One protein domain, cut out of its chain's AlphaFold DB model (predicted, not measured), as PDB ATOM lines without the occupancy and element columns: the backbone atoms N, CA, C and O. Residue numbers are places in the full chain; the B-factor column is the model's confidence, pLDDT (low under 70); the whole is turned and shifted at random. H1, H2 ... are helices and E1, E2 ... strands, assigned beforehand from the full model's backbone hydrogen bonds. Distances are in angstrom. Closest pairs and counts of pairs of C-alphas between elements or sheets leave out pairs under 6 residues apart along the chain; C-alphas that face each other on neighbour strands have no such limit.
ATOM      1  N   LEU A   8     166.759 130.835 177.939       76.19
ATOM      2  CA  LEU A   8     166.081 130.159 179.051       76.19
ATOM      3  C   LEU A   8     164.783 129.554 178.531       76.19
ATOM      4  O   LEU A   8     163.962 130.272 177.966       76.19
ATOM      5  N   TRP A   9     164.583 128.258 178.746       78.56
ATOM      6  CA  TRP A   9     163.437 127.509 178.228       78.56
ATOM      7  C   TRP A   9     162.796 126.663 179.311       78.56
ATOM      8  O   TRP A   9     163.486 126.049 180.127       78.56
ATOM      9  N   TRP A  10     161.467 126.648 179.328       82.88
ATOM     10  CA  TRP A  10     160.655 125.875 180.265       82.88
ATOM     11  C   TRP A  10     159.639 125.070 179.458       82.88
ATOM     12  O   TRP A  10     158.786 125.672 178.815       82.88
ATOM     13  N   TRP A  11     159.727 123.738 179.446       78.12
ATOM     14  CA  TRP A  11     158.884 122.883 178.592       78.12
ATOM     15  C   TRP A  11     158.746 121.454 179.144       78.12
ATOM     16  O   TRP A  11     159.414 121.093 180.111       78.12
ATOM     17  N   TRP A  12     157.890 120.624 178.534       82.25
ATOM     18  CA  TRP A  12     157.772 119.193 178.854       82.25
ATOM     19  C   TRP A  12     158.526 118.303 177.869       82.25
ATOM     20  O   TRP A  12     158.668 118.641 176.701       82.25
ATOM     21  N   TRP A  13     158.935 117.110 178.285       79.69
ATOM     22  CA  TRP A  13     159.681 116.179 177.419       79.69
ATOM     23  C   TRP A  13     158.850 115.036 176.807       79.69
ATOM     24  O   TRP A  13     159.398 114.194 176.098       79.69
ATOM     25  N   ASP A  14     157.548 114.962 177.107       80.25
ATOM     26  CA  ASP A  14     156.654 113.925 176.585       80.25
ATOM     27  C   ASP A  14     156.488 113.993 175.063       80.25
ATOM     28  O   ASP A  14     156.602 115.058 174.465       80.25
ATOM     29  N   SER A  15     156.187 112.846 174.440       66.69
ATOM     30  CA  SER A  15     156.094 112.700 172.983       66.69
ATOM     31  C   SER A  15     155.093 113.670 172.349       66.69
ATOM     32  O   SER A  15     153.909 113.657 172.664       66.69
ATOM     33  N   GLY A  16     155.578 114.445 171.389       60.69
ATOM     34  CA  GLY A  16     154.970 115.684 170.918       60.69
ATOM     35  C   GLY A  16     156.086 116.708 171.030       60.69
ATOM     36  O   GLY A  16     156.697 116.797 172.086       60.69
ATOM     37  N   GLU A  17     156.464 117.365 169.934       52.34
ATOM     38  CA  GLU A  17     157.565 118.339 169.953       52.34
ATOM     39  C   GLU A  17     157.456 119.262 171.172       52.34
ATOM     40  O   GLU A  17     156.344 119.487 171.659       52.34
ATOM     41  N   PRO A  18     158.566 119.793 171.698       54.78
ATOM     42  CA  PRO A  18     158.465 120.704 172.824       54.78
ATOM     43  C   PRO A  18     157.617 121.864 172.298       54.78
ATOM     44  O   PRO A  18     157.989 122.438 171.297       54.78
ATOM     45  N   THR A  19     156.377 122.076 172.743       59.97
ATOM     46  CA  THR A  19     155.494 123.002 171.986       59.97
ATOM     47  C   THR A  19     154.659 123.919 172.857       59.97
ATOM     48  O   THR A  19     153.993 124.817 172.356       59.97
ATOM     49  N   TYR A  20     154.720 123.780 174.178       64.00
ATOM     50  CA  TYR A  20     153.852 124.554 175.075       64.00
ATOM     51  C   TYR A  20     154.650 125.093 176.253       64.00
ATOM     52  O   TYR A  20     154.265 124.965 177.419       64.00
ATOM     53  N   GLY A  21     155.830 125.594 175.893       72.44
ATOM     54  CA  GLY A  21     156.824 126.143 176.781       72.44
ATOM     55  C   GLY A  21     156.879 127.667 176.751       72.44
ATOM     56  O   GLY A  21     156.384 128.294 175.816       72.44
ATOM     57  N   LEU A  22     157.547 128.248 177.745       79.75
ATOM     58  CA  LEU A  22     157.984 129.642 177.701       79.75
ATOM     59  C   LEU A  22     159.463 129.697 177.338       79.75
ATOM     60  O   LEU A  22     160.259 128.902 177.849       79.75
ATOM     61  N   GLN A  23     159.827 130.659 176.491       79.31
ATOM     62  CA  GLN A  23     161.218 130.911 176.140       79.31
ATOM     63  C   GLN A  23     161.612 132.381 176.153       79.31
ATOM     64  O   GLN A  23     160.838 133.267 175.790       79.31
ATOM     65  N   TRP A  24     162.875 132.599 176.506       78.56
ATOM     66  CA  TRP A  24     163.623 133.826 176.287       78.56
ATOM     67  C   TRP A  24     164.732 133.491 175.300       78.56
ATOM     68  O   TRP A  24     165.616 132.739 175.681       78.56
ATOM     69  N   ASP A  25     164.662 134.015 174.076       69.75
ATOM     70  CA  ASP A  25     165.608 133.705 172.994       69.75
ATOM     71  C   ASP A  25     166.333 134.957 172.482       69.75
ATOM     72  O   ASP A  25     165.837 136.090 172.582       69.75
ATOM     73  N   GLN A  26     167.525 134.749 171.927       54.72
ATOM     74  CA  GLN A  26     168.413 135.779 171.426       54.72
ATOM     75  C   GLN A  26     167.790 136.517 170.231       54.72
ATOM     76  O   GLN A  26     167.772 136.055 169.097       54.72
ATOM     77  N   GLY A  27     167.316 137.736 170.485       56.94
ATOM     78  CA  GLY A  27     166.674 138.597 169.483       56.94
ATOM     79  C   GLY A  27     165.273 139.031 169.897       56.94
ATOM     80  O   GLY A  27     164.797 140.072 169.443       56.94
ATOM     81  N   SER A  28     164.670 138.308 170.843       56.09
ATOM     82  CA  SER A  28     163.487 138.763 171.558       56.09
ATOM     83  C   SER A  28     163.900 139.434 172.864       56.09
ATOM     84  O   SER A  28     164.674 138.911 173.662       56.09
ATOM     85  N   THR A  29     163.365 140.620 173.126       53.41
ATOM     86  CA  THR A  29     163.476 141.254 174.444       53.41
ATOM     87  C   THR A  29     162.449 140.702 175.430       53.41
ATOM     88  O   THR A  29     162.312 141.278 176.497       53.41
ATOM     89  N   TYR A  30     161.701 139.647 175.082       68.31
ATOM     90  CA  TYR A  30     160.431 139.279 175.710       68.31
ATOM     91  C   TYR A  30     160.281 137.751 175.858       68.31
ATOM     92  O   TYR A  30     160.554 137.039 174.881       68.31
ATOM     93  N   PRO A  31     159.810 137.225 177.010       73.00
ATOM     94  CA  PRO A  31     159.248 135.881 177.061       73.00
ATOM     95  C   PRO A  31     158.139 135.732 176.024       73.00
ATOM     96  O   PRO A  31     157.291 136.620 175.881       73.00
ATOM     97  N   HIS A  32     158.140 134.611 175.318       77.19
ATOM     98  CA  HIS A  32     157.103 134.262 174.356       77.19
ATOM     99  C   HIS A  32     156.846 132.755 174.357       77.19
ATOM    100  O   HIS A  32     157.698 131.968 174.784       77.19
ATOM    101  N   GLY A  33     155.649 132.376 173.917       75.00
ATOM    102  CA  GLY A  33     155.292 130.976 173.713       75.00
ATOM    103  C   GLY A  33     155.896 130.402 172.432       75.00
ATOM    104  O   GLY A  33     156.417 131.127 171.583       75.00
ATOM    105  N   TRP A  34     155.839 129.078 172.306       72.62
ATOM    106  CA  TRP A  34     156.450 128.327 171.201       72.62
ATOM    107  C   TRP A  34     155.547 128.151 169.975       72.62
ATOM    108  O   TRP A  34     156.029 127.831 168.890       72.62
ATOM    109  N   ASN A  35     154.237 128.331 170.139       72.06
ATOM    110  CA  ASN A  35     153.250 127.869 169.170       72.06
ATOM    111  C   ASN A  35     152.476 129.004 168.497       72.06
ATOM    112  O   ASN A  35     152.213 130.033 169.120       72.06
ATOM    113  N   PRO A  36     151.996 128.802 167.252       71.56
ATOM    114  CA  PRO A  36     151.097 129.747 166.601       71.56
ATOM    115  C   PRO A  36     149.912 130.120 167.503       71.56
ATOM    116  O   PRO A  36     149.160 129.256 167.952       71.56
ATOM    117  N   GLY A  37     149.748 131.421 167.752       70.94
ATOM    118  CA  GLY A  37     148.726 131.959 168.655       70.94
ATOM    119  C   GLY A  37     149.236 132.354 170.043       70.94
ATOM    120  O   GLY A  37     148.474 132.966 170.792       70.94
ATOM    121  N   SER A  38     150.498 132.074 170.382       76.12
ATOM    122  CA  SER A  38     151.136 132.651 171.566       76.12
ATOM    123  C   SER A  38     151.421 134.141 171.377       76.12
ATOM    124  O   SER A  38     151.708 134.609 170.271       76.12
ATOM    125  N   SER A  39     151.369 134.894 172.471       80.88
ATOM    126  CA  SER A  39     151.793 136.289 172.524       80.88
ATOM    127  C   SER A  39     153.203 136.405 173.126       80.88
ATOM    128  O   SER A  39     153.934 135.419 173.262       80.88
ATOM    129  N   SER A  40     153.607 137.628 173.458       81.44
ATOM    130  CA  SER A  40     154.816 137.918 174.218       81.44
ATOM    131  C   SER A  40     154.516 138.950 175.304       81.44
ATOM    132  O   SER A  40     153.559 139.723 175.192       81.44
ATOM    133  N   ALA A  41     155.327 138.968 176.362       74.50
ATOM    134  CA  ALA A  41     155.218 139.951 177.439       74.50
ATOM    135  C   ALA A  41     156.524 140.751 177.596       74.50
ATOM    136  O   ALA A  41     157.597 140.187 177.406       74.50
ATOM    137  N   PRO A  42     156.487 142.045 177.964       71.19
ATOM    138  CA  PRO A  42     157.698 142.820 178.234       71.19
ATOM    139  C   PRO A  42     158.604 142.144 179.283       71.19
ATOM    140  O   PRO A  42     158.158 141.926 180.405       71.19
ATOM    141  N   ASN A  43     159.865 141.825 178.953       68.44
ATOM    142  CA  ASN A  43     160.849 141.315 179.911       68.44
ATOM    143  C   ASN A  43     161.597 142.492 180.525       68.44
ATOM    144  O   ASN A  43     161.977 143.428 179.813       68.44
ATOM    145  N   VAL A  44     161.914 142.386 181.810       65.94
ATOM    146  CA  VAL A  44     162.873 143.278 182.461       65.94
ATOM    147  C   VAL A  44     163.988 142.418 183.045       65.94
ATOM    148  O   VAL A  44     163.761 141.619 183.949       65.94
ATOM    149  N   TYR A  45     165.194 142.538 182.486       70.88
ATOM    150  CA  TYR A  45     166.369 141.829 182.997       70.88
ATOM    151  C   TYR A  45     166.753 142.338 184.391       70.88
ATOM    152  O   TYR A  45     166.475 143.483 184.746       70.88
ATOM    153  N   GLY A  46     167.408 141.481 185.182       73.62
ATOM    154  CA  GLY A  46     167.890 141.843 186.519       73.62
ATOM    155  C   GLY A  46     166.788 142.006 187.572       73.62
ATOM    156  O   GLY A  46     167.055 142.537 188.648       73.62
ATOM    157  N   GLN A  47     165.565 141.559 187.281       80.25
ATOM    158  CA  GLN A  47     164.429 141.612 188.197       80.25
ATOM    159  C   GLN A  47     163.828 140.224 188.406       80.25
ATOM    160  O   GLN A  47     163.820 139.389 187.501       80.25
ATOM    161  N   TRP A  48     163.305 139.991 189.609       85.69
ATOM    162  CA  TRP A  48     162.481 138.819 189.884       85.69
ATOM    163  C   TRP A  48     161.170 138.909 189.108       85.69
ATOM    164  O   TRP A  48     160.561 139.975 189.017       85.69
ATOM    165  N   THR A  49     160.738 137.779 188.562       85.94
ATOM    166  CA  THR A  49     159.509 137.671 187.781       85.94
ATOM    167  C   THR A  49     158.731 136.433 188.191       85.94
ATOM    168  O   THR A  49     159.319 135.400 188.517       85.94
ATOM    169  N   ASN A  50     157.407 136.542 188.162       89.69
ATOM    170  CA  ASN A  50     156.511 135.426 188.415       89.69
ATOM    171  C   ASN A  50     156.149 134.758 187.094       89.69
ATOM    172  O   ASN A  50     155.578 135.388 186.201       89.69
ATOM    173  N   VAL A  51     156.438 133.465 187.004       87.50
ATOM    174  CA  VAL A  51     156.101 132.635 185.852       87.50
ATOM    175  C   VAL A  51     155.114 131.569 186.293       87.50
ATOM    176  O   VAL A  51     155.380 130.826 187.235       87.50
ATOM    177  N   THR A  52     153.989 131.485 185.590       90.12
ATOM    178  CA  THR A  52     152.979 130.446 185.812       90.12
ATOM    179  C   THR A  52     152.730 129.716 184.509       90.12
ATOM    180  O   THR A  52     152.551 130.349 183.472       90.12
ATOM    181  N   MET A  53     152.668 128.389 184.568       88.50
ATOM    182  CA  MET A  53     152.315 127.539 183.434       88.50
ATOM    183  C   MET A  53     151.262 126.534 183.881       88.50
ATOM    184  O   MET A  53     151.338 125.998 184.988       88.50
ATOM    185  N   VAL A  54     150.260 126.310 183.037       89.38
ATOM    186  CA  VAL A  54     149.155 125.389 183.306       89.38
ATOM    187  C   VAL A  54     148.960 124.481 182.106       89.38
ATOM    188  O   VAL A  54     148.782 124.944 180.980       89.38
ATOM    189  N   TRP A  55     148.928 123.181 182.378       87.69
ATOM    190  CA  TRP A  55     148.613 122.142 181.408       87.69
ATOM    191  C   TRP A  55     147.296 121.479 181.800       87.69
ATOM    192  O   TRP A  55     147.244 120.631 182.691       87.69
ATOM    193  N   ASP A  56     146.216 121.912 181.154       89.19
ATOM    194  CA  ASP A  56     144.876 121.391 181.382       89.19
ATOM    195  C   ASP A  56     144.607 120.217 180.433       89.19
ATOM    196  O   ASP A  56     144.229 120.387 179.272       89.19
ATOM    197  N   PHE A  57     144.778 119.001 180.950       86.69
ATOM    198  CA  PHE A  57     144.476 117.759 180.233       86.69
ATOM    199  C   PHE A  57     142.977 117.430 180.161       86.69
ATOM    200  O   PHE A  57     142.589 116.528 179.426       86.69
ATOM    201  N   THR A  58     142.120 118.151 180.893       88.69
ATOM    202  CA  THR A  58     140.658 118.011 180.772       88.69
ATOM    203  C   THR A  58     140.163 118.746 179.531       88.69
ATOM    204  O   THR A  58     139.333 118.227 178.788       88.69
ATOM    205  N   GLN A  59     140.704 119.939 179.278       90.38
ATOM    206  CA  GLN A  59     140.393 120.740 178.089       90.38
ATOM    207  C   GLN A  59     141.329 120.460 176.908       90.38
ATOM    208  O   GLN A  59     141.032 120.875 175.788       90.38
ATOM    209  N   MET A  60     142.446 119.766 177.146       88.12
ATOM    210  CA  MET A  60     143.552 119.592 176.198       88.12
ATOM    211  C   MET A  60     144.128 120.941 175.752       88.12
ATOM    212  O   MET A  60     144.235 121.245 174.558       88.12
ATOM    213  N   LYS A  61     144.462 121.788 176.732       88.25
ATOM    214  CA  LYS A  61     144.892 123.178 176.537       88.25
ATOM    215  C   LYS A  61     146.037 123.564 177.468       88.25
ATOM    216  O   LYS A  61     146.034 123.210 178.642       88.25
ATOM    217  N   ALA A  62     146.996 124.319 176.945       87.69
ATOM    218  CA  ALA A  62     148.106 124.886 177.697       87.69
ATOM    219  C   ALA A  62     147.983 126.411 177.802       87.69
ATOM    220  O   ALA A  62     147.514 127.076 176.871       87.69
ATOM    221  N   TYR A  63     148.422 126.943 178.940       89.12
ATOM    222  CA  TYR A  63     148.399 128.365 179.255       89.12
ATOM    223  C   TYR A  63     149.669 128.778 179.988       89.12
ATOM    224  O   TYR A  63     150.252 127.982 180.729       89.12
ATOM    225  N   SER A  64     150.060 130.038 179.838       88.62
ATOM    226  CA  SER A  64     151.217 130.581 180.535       88.62
ATOM    227  C   SER A  64     151.078 132.076 180.795       88.62
ATOM    228  O   SER A  64     150.410 132.803 180.054       88.62
ATOM    229  N   TRP A  65     151.710 132.533 181.872       89.44
ATOM    230  CA  TRP A  65     151.718 133.928 182.284       89.44
ATOM    231  C   TRP A  65     153.110 134.357 182.722       89.44
ATOM    232  O   TRP A  65     153.816 133.611 183.404       89.44
ATOM    233  N   TYR A  66     153.448 135.601 182.401       87.19
ATOM    234  CA  TYR A  66     154.647 136.284 182.866       87.19
ATOM    235  C   TYR A  66     154.239 137.562 183.602       87.19
ATOM    236  O   TYR A  66     153.603 138.440 183.019       87.19
ATOM    237  N   ASN A  67     154.541 137.654 184.899       88.69
ATOM    238  CA  ASN A  67     154.069 138.725 185.786       88.69
ATOM    239  C   ASN A  67     152.551 138.982 185.680       88.69
ATOM    240  O   ASN A  67     152.082 140.116 185.749       88.69
ATOM    241  N   GLY A  68     151.774 137.911 185.486       87.62
ATOM    242  CA  GLY A  68     150.319 137.968 185.321       87.62
ATOM    243  C   GLY A  68     149.834 138.356 183.918       87.62
ATOM    244  O   GLY A  68     148.643 138.218 183.644       87.62
ATOM    245  N   ALA A  69     150.716 138.778 183.007       87.06
ATOM    246  CA  ALA A  69     150.366 138.967 181.602       87.06
ATOM    247  C   ALA A  69     150.260 137.607 180.903       87.06
ATOM    248  O   ALA A  69     151.172 136.788 181.004       87.06
ATOM    249  N   LEU A  70     149.146 137.367 180.212       86.75
ATOM    250  CA  LEU A  70     148.894 136.126 179.479       86.75
ATOM    251  C   LEU A  70     149.812 136.034 178.253       86.75
ATOM    252  O   LEU A  70     149.790 136.933 177.409       86.75
ATOM    253  N   VAL A  71     150.573 134.942 178.162       86.19
ATOM    254  CA  VAL A  71     151.498 134.651 177.057       86.19
ATOM    255  C   VAL A  71     150.927 133.547 176.166       86.19
ATOM    256  O   VAL A  71     150.637 133.783 174.994       86.19
ATOM    257  N   ASP A  72     150.660 132.369 176.727       85.69
ATOM    258  CA  ASP A  72     149.960 131.291 176.025       85.69
ATOM    259  C   ASP A  72     148.485 131.264 176.414       85.69
ATOM    260  O   ASP A  72     148.144 131.148 177.593       85.69
ATOM    261  N   ASN A  73     147.603 131.335 175.416       88.50
ATOM    262  CA  ASN A  73     146.158 131.334 175.620       88.50
ATOM    263  C   ASN A  73     145.489 130.132 174.947       88.50
ATOM    264  O   ASN A  73     145.082 130.200 173.787       88.50
ATOM    265  N   GLY A  74     145.340 129.034 175.685       87.75
ATOM    266  CA  GLY A  74     144.567 127.884 175.221       87.75
ATOM    267  C   GLY A  74     145.216 127.178 174.033       87.75
ATOM    268  O   GLY A  74     144.533 126.754 173.089       87.75
ATOM    269  N   ILE A  75     146.537 127.045 174.078       86.12
ATOM    270  CA  ILE A  75     147.294 126.383 173.024       86.12
ATOM    271  C   ILE A  75     146.931 124.881 173.050       86.12
ATOM    272  O   ILE A  75     146.963 124.279 174.125       86.12
ATOM    273  N   PRO A  76     146.497 124.264 171.932       86.81
ATOM    274  CA  PRO A  76     145.981 122.892 171.945       86.81
ATOM    275  C   PRO A  76     147.044 121.859 172.326       86.81
ATOM    276  O   PRO A  76     148.022 121.723 171.610       86.81
ATOM    277  N   ILE A  77     146.822 121.069 173.376       85.19
ATOM    278  CA  ILE A  77     147.681 119.927 173.714       85.19
ATOM    279  C   ILE A  77     147.310 118.755 172.802       85.19
ATOM    280  O   ILE A  77     146.142 118.381 172.702       85.19
ATOM    281  N   THR A  78     148.299 118.155 172.144       84.44
ATOM    282  CA  THR A  78     148.104 117.016 171.234       84.44
ATOM    283  C   THR A  78     149.070 115.883 171.566       84.44
ATOM    284  O   THR A  78     150.095 116.103 172.201       84.44
ATOM    285  N   ASN A  79     148.732 114.658 171.149       84.44
ATOM    286  CA  ASN A  79     149.574 113.452 171.246       84.44
ATOM    287  C   ASN A  79     149.933 112.959 172.661       84.44
ATOM    288  O   ASN A  79     150.541 111.899 172.794       84.44
ATOM    289  N   ILE A  80     149.491 113.656 173.707       85.00
ATOM    290  CA  ILE A  80     149.649 113.252 175.106       85.00
ATOM    291  C   ILE A  80     148.323 113.372 175.856       85.00
ATOM    292  O   ILE A  80     147.489 114.211 175.532       85.00
ATOM    293  N   SER A  81     148.136 112.541 176.879       85.00
ATOM    294  CA  SER A  81     146.984 112.598 177.799       85.00
ATOM    295  C   SER A  81     147.386 112.828 179.257       85.00
ATOM    296  O   SER A  81     146.532 112.956 180.132       85.00
ATOM    297  N   LYS A  82     148.692 112.862 179.524       84.62
ATOM    298  CA  LYS A  82     149.299 113.170 180.817       84.62
ATOM    299  C   LYS A  82     150.717 113.678 180.591       84.62
ATOM    300  O   LYS A  82     151.333 113.327 179.587       84.62
ATOM    301  N   LEU A  83     151.226 114.428 181.558       83.12
ATOM    302  CA  LEU A  83     152.613 114.874 181.613       83.12
ATOM    303  C   LEU A  83     153.406 113.927 182.524       83.12
ATOM    304  O   LEU A  83     152.979 113.653 183.648       83.12
ATOM    305  N   THR A  84     154.526 113.395 182.044       84.88
ATOM    306  CA  THR A  84     155.441 112.545 182.828       84.88
ATOM    307  C   THR A  84     156.637 113.319 183.365       84.88
ATOM    308  O   THR A  84     157.294 112.858 184.296       84.88
ATOM    309  N   GLY A  85     156.904 114.511 182.831       83.31
ATOM    310  CA  GLY A  85     157.880 115.431 183.400       83.31
ATOM    311  C   GLY A  85     158.116 116.672 182.551       83.31
ATOM    312  O   GLY A  85     157.510 116.871 181.499       83.31
ATOM    313  N   TRP A  86     158.977 117.539 183.068       82.56
ATOM    314  CA  TRP A  86     159.239 118.869 182.542       82.56
ATOM    315  C   TRP A  86     160.668 119.294 182.885       82.56
ATOM    316  O   TRP A  86     161.306 118.708 183.762       82.56
ATOM    317  N   SER A  87     161.148 120.311 182.178       84.81
ATOM    318  CA  SER A  87     162.532 120.763 182.217       84.81
ATOM    319  C   SER A  87     162.617 122.284 182.274       84.81
ATOM    320  O   SER A  87     161.825 122.987 181.642       84.81
ATOM    321  N   ILE A  88     163.642 122.769 182.980       86.00
ATOM    322  CA  ILE A  88     164.190 124.121 182.838       86.00
ATOM    323  C   ILE A  88     165.561 123.974 182.205       86.00
ATOM    324  O   ILE A  88     166.392 123.214 182.701       86.00
ATOM    325  N   TYR A  89     165.811 124.723 181.143       82.94
ATOM    326  CA  TYR A  89     167.116 124.768 180.504       82.94
ATOM    327  C   TYR A  89     167.587 126.190 180.380       82.94
ATOM    328  O   TYR A  89     166.886 127.042 179.844       82.94
ATOM    329  N   LEU A  90     168.801 126.401 180.861       80.38
ATOM    330  CA  LEU A  90     169.575 127.592 180.604       80.38
ATOM    331  C   LEU A  90     170.684 127.193 179.634       80.38
ATOM    332  O   LEU A  90     171.526 126.357 179.967       80.38
ATOM    333  N   GLY A  91     170.660 127.770 178.442       73.31
ATOM    334  CA  GLY A  91     171.670 127.575 177.419       73.31
ATOM    335  C   GLY A  91     172.196 128.896 176.893       73.31
ATOM    336  O   GLY A  91     171.563 129.945 177.006       73.31
ATOM    337  N   HIS A  92     173.373 128.810 176.292       69.38
ATOM    338  CA  HIS A  92     173.993 129.903 175.570       69.38
ATOM    339  C   HIS A  92     173.912 129.586 174.079       69.38
ATOM    340  O   HIS A  92     174.614 128.690 173.617       69.38
ATOM    341  N   ASP A  93     173.056 130.291 173.341       66.88
ATOM    342  CA  ASP A  93     172.888 130.083 171.891       66.88
ATOM    343  C   ASP A  93     173.263 131.325 171.076       66.88
ATOM    344  O   ASP A  93     172.746 131.561 169.988       66.88
ATOM    345  N   ALA A  94     174.155 132.172 171.598       61.69
ATOM    346  CA  ALA A  94     174.678 133.237 170.764       61.69
ATOM    347  C   ALA A  94     175.773 132.761 169.831       61.69
ATOM    348  O   ALA A  94     176.803 132.240 170.250       61.69
ATOM    349  N   ALA A  95     175.615 133.134 168.558       58.50
ATOM    350  CA  ALA A  95     176.687 133.077 167.570       58.50
ATOM    351  C   ALA A  95     177.942 133.857 168.018       58.50
ATOM    352  O   ALA A  95     179.050 133.552 167.583       58.50
ATOM    353  N   THR A  96     177.773 134.869 168.882       57.94
ATOM    354  CA  THR A  96     178.871 135.616 169.510       57.94
ATOM    355  C   THR A  96     178.508 136.034 170.941       57.94
ATOM    356  O   THR A  96     177.515 136.720 171.176       57.94
ATOM    357  N   GLY A  97     179.338 135.633 171.902       56.06
ATOM    358  CA  GLY A  97     179.159 135.904 173.326       56.06
ATOM    359  C   GLY A  97     180.199 135.136 174.132       56.06
ATOM    360  O   GLY A  97     180.594 134.037 173.760       56.06
ATOM    361  N   THR A  98     180.706 135.729 175.209       53.56
ATOM    362  CA  THR A  98     181.577 135.039 176.167       53.56
ATOM    363  C   THR A  98     181.095 135.375 177.567       53.56
ATOM    364  O   THR A  98     181.013 136.556 177.908       53.56
ATOM    365  N   GLY A  99     180.792 134.365 178.377       61.91
ATOM    366  CA  GLY A  99     180.392 134.542 179.772       61.91
ATOM    367  C   GLY A  99     179.432 133.455 180.240       61.91
ATOM    368  O   GLY A  99     178.892 132.710 179.430       61.91
ATOM    369  N   ALA A 100     179.247 133.351 181.553       65.19
ATOM    370  CA  ALA A 100     178.233 132.479 182.130       65.19
ATOM    371  C   ALA A 100     176.864 133.169 182.068       65.19
ATOM    372  O   ALA A 100     176.726 134.301 182.538       65.19
ATOM    373  N   ASP A 101     175.861 132.476 181.538       73.06
ATOM    374  CA  ASP A 101     174.466 132.830 181.768       73.06
ATOM    375  C   ASP A 101     174.077 132.401 183.188       73.06
ATOM    376  O   ASP A 101     174.434 131.313 183.648       73.06
ATOM    377  N   VAL A 102     173.363 133.269 183.904       76.50
ATOM    378  CA  VAL A 102     172.908 133.000 185.273       76.50
ATOM    379  C   VAL A 102     171.415 133.268 185.359       76.50
ATOM    380  O   VAL A 102     170.953 134.360 185.033       76.50
ATOM    381  N   ALA A 103     170.672 132.277 185.845       80.06
ATOM    382  CA  ALA A 103     169.269 132.405 186.206       80.06
ATOM    383  C   ALA A 103     169.090 131.995 187.671       80.06
ATOM    384  O   ALA A 103     169.612 130.967 188.104       80.06
ATOM    385  N   TYR A 104     168.345 132.803 188.424       85.56
ATOM    386  CA  TYR A 104     167.944 132.484 189.789       85.56
ATOM    387  C   TYR A 104     166.488 132.025 189.779       85.56
ATOM    388  O   TYR A 104     165.646 132.647 189.132       85.56
ATOM    389  N   ILE A 105     166.200 130.935 190.487       88.50
ATOM    390  CA  ILE A 105     164.856 130.370 190.614       88.50
ATOM    391  C   ILE A 105     164.544 130.286 192.099       88.50
ATOM    392  O   ILE A 105     165.324 129.722 192.865       88.50
ATOM    393  N   ASP A 106     163.405 130.841 192.491       94.50
ATOM    394  CA  ASP A 106     162.898 130.787 193.856       94.50
ATOM    395  C   ASP A 106     161.379 130.574 193.836       94.50
ATOM    396  O   ASP A 106     160.728 130.768 192.805       94.50
ATOM    397  N   CYS A 107     160.821 130.132 194.966       93.38
ATOM    398  CA  CYS A 107     159.395 129.855 195.151       93.38
ATOM    399  C   CYS A 107     158.832 128.849 194.131       93.38
ATOM    400  O   CYS A 107     157.665 128.915 193.742       93.38
ATOM    401  N   PHE A 108     159.665 127.898 193.701       91.19
ATOM    402  CA  PHE A 108     159.290 126.899 192.712       91.19
ATOM    403  C   PHE A 108     158.243 125.917 193.264       91.19
ATOM    404  O   PHE A 108     158.457 125.281 194.298       91.19
ATOM    405  N   CYS A 109     157.120 125.767 192.558       90.75
ATOM    406  CA  CYS A 109     156.018 124.898 192.959       90.75
ATOM    407  C   CYS A 109     155.397 124.189 191.753       90.75
ATOM    408  O   CYS A 109     155.158 124.798 190.711       90.75
ATOM    409  N   ILE A 110     155.072 122.910 191.936       87.62
ATOM    410  CA  ILE A 110     154.249 122.124 191.018       87.62
ATOM    411  C   ILE A 110     153.071 121.605 191.825       87.62
ATOM    412  O   ILE A 110     153.253 120.974 192.866       87.62
ATOM    413  N   SER A 111     151.860 121.841 191.332       87.50
ATOM    414  CA  SER A 111     150.648 121.314 191.948       87.50
ATOM    415  C   SER A 111     149.704 120.755 190.894       87.50
ATOM    416  O   SER A 111     149.696 121.194 189.745       87.50
ATOM    417  N   VAL A 112     148.903 119.775 191.302       83.44
ATOM    418  CA  VAL A 112     147.817 119.215 190.498       83.44
ATOM    419  C   VAL A 112     146.511 119.689 191.126       83.44
ATOM    420  O   VAL A 112     146.232 119.347 192.273       83.44
ATOM    421  N   GLN A 113     145.727 120.496 190.407       71.69
ATOM    422  CA  GLN A 113     144.534 121.145 190.975       71.69
ATOM    423  C   GLN A 113     143.232 120.340 190.842       71.69
ATOM    424  O   GLN A 113     142.249 120.676 191.489       71.69
ATOM    425  N   ASN A 114     143.231 119.232 190.098       62.41
ATOM    426  CA  ASN A 114     142.051 118.384 189.902       62.41
ATOM    427  C   ASN A 114     142.295 116.975 190.446       62.41
ATOM    428  O   ASN A 114     142.401 116.024 189.675       62.41
ATOM    429  N   ILE A 115     142.411 116.825 191.766       57.50
ATOM    430  CA  ILE A 115     142.303 115.501 192.392       57.50
ATOM    431  C   ILE A 115     140.809 115.156 192.358       57.50
ATOM    432  O   ILE A 115     140.048 115.831 193.052       57.50
ATOM    433  N   PRO A 116     140.349 114.168 191.561       55.12
ATOM    434  CA  PRO A 116     138.968 113.723 191.665       55.12
ATOM    435  C   PRO A 116     138.738 113.326 193.117       55.12
ATOM    436  O   PRO A 116     139.551 112.576 193.669       55.12
ATOM    437  N   GLU A 117     137.681 113.843 193.746       52.94
ATOM    438  CA  GLU A 117     137.315 113.391 195.084       52.94
ATOM    439  C   GLU A 117     137.298 111.860 195.055       52.94
ATOM    440  O   GLU A 117     136.642 111.281 194.176       52.94
ATOM    441  N   PRO A 118     138.070 111.182 195.925       58.75
ATOM    442  CA  PRO A 118     138.128 109.739 195.868       58.75
ATOM    443  C   PRO A 118     136.692 109.229 195.997       58.75
ATOM    444  O   PRO A 118     135.911 109.737 196.806       58.75
ATOM    445  N   GLY A 119     136.320 108.247 195.168       60.19
ATOM    446  CA  GLY A 119     134.955 107.706 195.100       60.19
ATOM    447  C   GLY A 119     134.395 107.233 196.452       60.19
ATOM    448  O   GLY A 119     133.208 106.936 196.559       60.19
ATOM    449  N   SER A 120     135.220 107.221 197.502       63.00
ATOM    450  CA  SER A 120     134.833 107.181 198.906       63.00
ATOM    451  C   SER A 120     133.789 108.230 199.308       63.00
ATOM    452  O   SER A 120     132.947 107.888 200.127       63.00
ATOM    453  N   MET A 121     133.748 109.440 198.734       66.88
ATOM    454  CA  MET A 121     132.680 110.424 199.026       66.88
ATOM    455  C   MET A 121     131.310 109.957 198.502       66.88
ATOM    456  O   MET A 121     130.300 110.015 199.207       66.88
ATOM    457  N   LEU A 122     131.284 109.388 197.294       69.94
ATOM    458  CA  LEU A 122     130.098 108.766 196.692       69.94
ATOM    459  C   LEU A 122     129.695 107.470 197.419       69.94
ATOM    460  O   LEU A 122     128.507 107.214 197.640       69.94
ATOM    461  N   ALA A 123     130.672 106.666 197.844       74.12
ATOM    462  CA  ALA A 123     130.445 105.464 198.647       74.12
ATOM    463  C   ALA A 123     129.897 105.800 200.047       74.12
ATOM    464  O   ALA A 123     129.001 105.117 200.539       74.12
ATOM    465  N   LEU A 124     130.371 106.886 200.668       78.50
ATOM    466  CA  LEU A 124     129.863 107.378 201.949       78.50
ATOM    467  C   LEU A 124     128.409 107.853 201.811       78.50
ATOM    468  O   LEU A 124     127.546 107.437 202.585       78.50
ATOM    469  N   GLY A 125     128.116 108.667 200.790       74.62
ATOM    470  CA  GLY A 125     126.766 109.174 200.527       74.62
ATOM    471  C   GLY A 125     125.752 108.063 200.230       74.62
ATOM    472  O   GLY A 125     124.658 108.044 200.796       74.62
ATOM    473  N   SER A 126     126.128 107.085 199.401       79.00
ATOM    474  CA  SER A 126     125.278 105.922 199.103       79.00
ATOM    475  C   SER A 126     125.117 104.978 200.301       79.00
ATOM    476  O   SER A 126     124.018 104.469 200.533       79.00
ATOM    477  N   GLY A 127     126.160 104.803 201.120       82.00
ATOM    478  CA  GLY A 127     126.098 104.046 202.371       82.00
ATOM    479  C   GLY A 127     125.118 104.649 203.385       82.00
ATOM    480  O   GLY A 127     124.300 103.924 203.955       82.00
ATOM    481  N   PHE A 128     125.127 105.975 203.559       81.12
ATOM    482  CA  PHE A 128     124.165 106.672 204.424       81.12
ATOM    483  C   PHE A 128     122.721 106.525 203.933       81.12
ATOM    484  O   PHE A 128     121.828 106.223 204.728       81.12
ATOM    485  N   LEU A 129     122.480 106.676 202.628       83.00
ATOM    486  CA  LEU A 129     121.149 106.486 202.042       83.00
ATOM    487  C   LEU A 129     120.658 105.038 202.187       83.00
ATOM    488  O   LEU A 129     119.491 104.815 202.517       83.00
ATOM    489  N   GLY A 130     121.550 104.058 202.018       83.38
ATOM    490  CA  GLY A 130     121.255 102.643 202.253       83.38
ATOM    491  C   GLY A 130     120.859 102.352 203.705       83.38
ATOM    492  O   GLY A 130     119.876 101.649 203.948       83.38
ATOM    493  N   LEU A 131     121.563 102.945 204.674       85.12
ATOM    494  CA  LEU A 131     121.257 102.811 206.104       85.12
ATOM    495  C   LEU A 131     119.921 103.462 206.484       85.12
ATOM    496  O   LEU A 131     119.134 102.864 207.223       85.12
ATOM    497  N   ILE A 132     119.629 104.651 205.951       86.38
ATOM    498  CA  ILE A 132     118.347 105.340 206.166       86.38
ATOM    499  C   ILE A 132     117.196 104.522 205.565       86.38
ATOM    500  O   ILE A 132     116.196 104.272 206.244       86.38
ATOM    501  N   GLY A 133     117.346 104.042 204.327       87.38
ATOM    502  CA  GLY A 133     116.349 103.191 203.672       87.38
ATOM    503  C   GLY A 133     116.087 101.893 204.440       87.38
ATOM    504  O   GLY A 133     114.932 101.499 204.626       87.38
ATOM    505  N   PHE A 134     117.141 101.260 204.964       85.81
ATOM    506  CA  PHE A 134     117.027 100.069 205.805       85.81
ATOM    507  C   PHE A 134     116.293 100.351 207.126       85.81
ATOM    508  O   PHE A 134     115.401  99.593 207.514       85.81
ATOM    509  N   ALA A 135     116.614 101.460 207.797       85.38
ATOM    510  CA  ALA A 135     115.971 101.852 209.050       85.38
ATOM    511  C   ALA A 135     114.471 102.156 208.875       85.38
ATOM    512  O   ALA A 135     113.667 101.769 209.724       85.38
ATOM    513  N   ILE A 136     114.083 102.800 207.768       86.50
ATOM    514  CA  ILE A 136     112.675 103.078 207.437       86.50
ATOM    515  C   ILE A 136     111.920 101.778 207.144       86.50
ATOM    516  O   ILE A 136     110.815 101.588 207.653       86.50
ATOM    517  N   ARG A 137     112.522 100.856 206.379       82.69
ATOM    518  CA  ARG A 137     111.913  99.554 206.060       82.69
ATOM    519  C   ARG A 137     111.650  98.709 207.304       82.69
ATOM    520  O   ARG A 137     110.686  97.965 207.320       82.69
ATOM    521  N   ARG A 138     112.492  98.815 208.333       82.19
ATOM    522  CA  ARG A 138     112.366  98.029 209.572       82.19
ATOM    523  C   ARG A 138     111.288  98.556 210.531       82.19
ATOM    524  O   ARG A 138     110.964  97.874 211.496       82.19
ATOM    525  N   ARG A 139     110.788  99.777 210.307       77.69
ATOM    526  CA  ARG A 139     109.739 100.427 211.117       77.69
ATOM    527  C   ARG A 139     108.336 100.329 210.502       77.69
ATOM    528  O   ARG A 139     107.386 100.760 211.149       77.69
TER     529      ARG A 139
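AT A GLANCE: This is residues 8 to 139 of the 140 residues of the protein "PEP-CTERM sorting domain-containing protein" of Armatimonadetes bacterium (UniProt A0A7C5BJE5). Two small three-stranded sheets form a body, E2 coming closest to E4, and from it residues 115 to 139, with helix H1, stick out as a long arm. The 132 printed residues hold E1 E2 E3 E4 E5 E6 H1 in chain order; the sheets, E2 - E1 - E6 and E3 - E4 - E5, are antiparallel. The class is mixed, with under half of the residues in named elements. The whole is extended, with a radius of gyration of the C-alphas of 22.5 A and spans of 87 by 30 by 24 A.

IN THESE COORDINATES: E1, residues 8 to 12, begins at C-alpha 8 (166.081, 130.159, 179.051). E2 is residues 22 to 25. E3, residues 51 to 56, is 16.5 A long, E4, residues 61 to 66, 17.5 A, and E5, residues 69 to 76, 19.3 A. E6, residues 86 to 91, is 16.0 A long. H1, residues 120 to 137, is 25.2 A long and ends at C-alpha 137 (111.913, 99.554, 206.060).

HOW THE PARTS SIT: E1 and E2 form a hairpin, with N 10 and O 22 at 3.0 A. On the other side of E1 is E6, with N 9 and O 89 at 2.8 A. E3 E4 E5 is a meander, each strand the antiparallel neighbour of the one before; N 54 and O 63 are 2.9 A apart, N 62 and O 75 2.8 A. The closest C-alphas of E2 and E4, Leu 22 and Ser 64, are 7.4 A apart. H1 is on neither sheet; its O i to N i+4 pairs are all within hydrogen-bond range.

THE WHOLE: Without residues 115 to 139, which stand free, the body spans 43 by 26 by 24 A. The farthest C-alphas, Thr 96 and Arg 139, are 88.0 A apart. The printed part has no cut. The links E2 to E3 and E6 to H1 are long. The pLDDT is under 70 in 32 residues, among them 92 to 100 and 114 to 122.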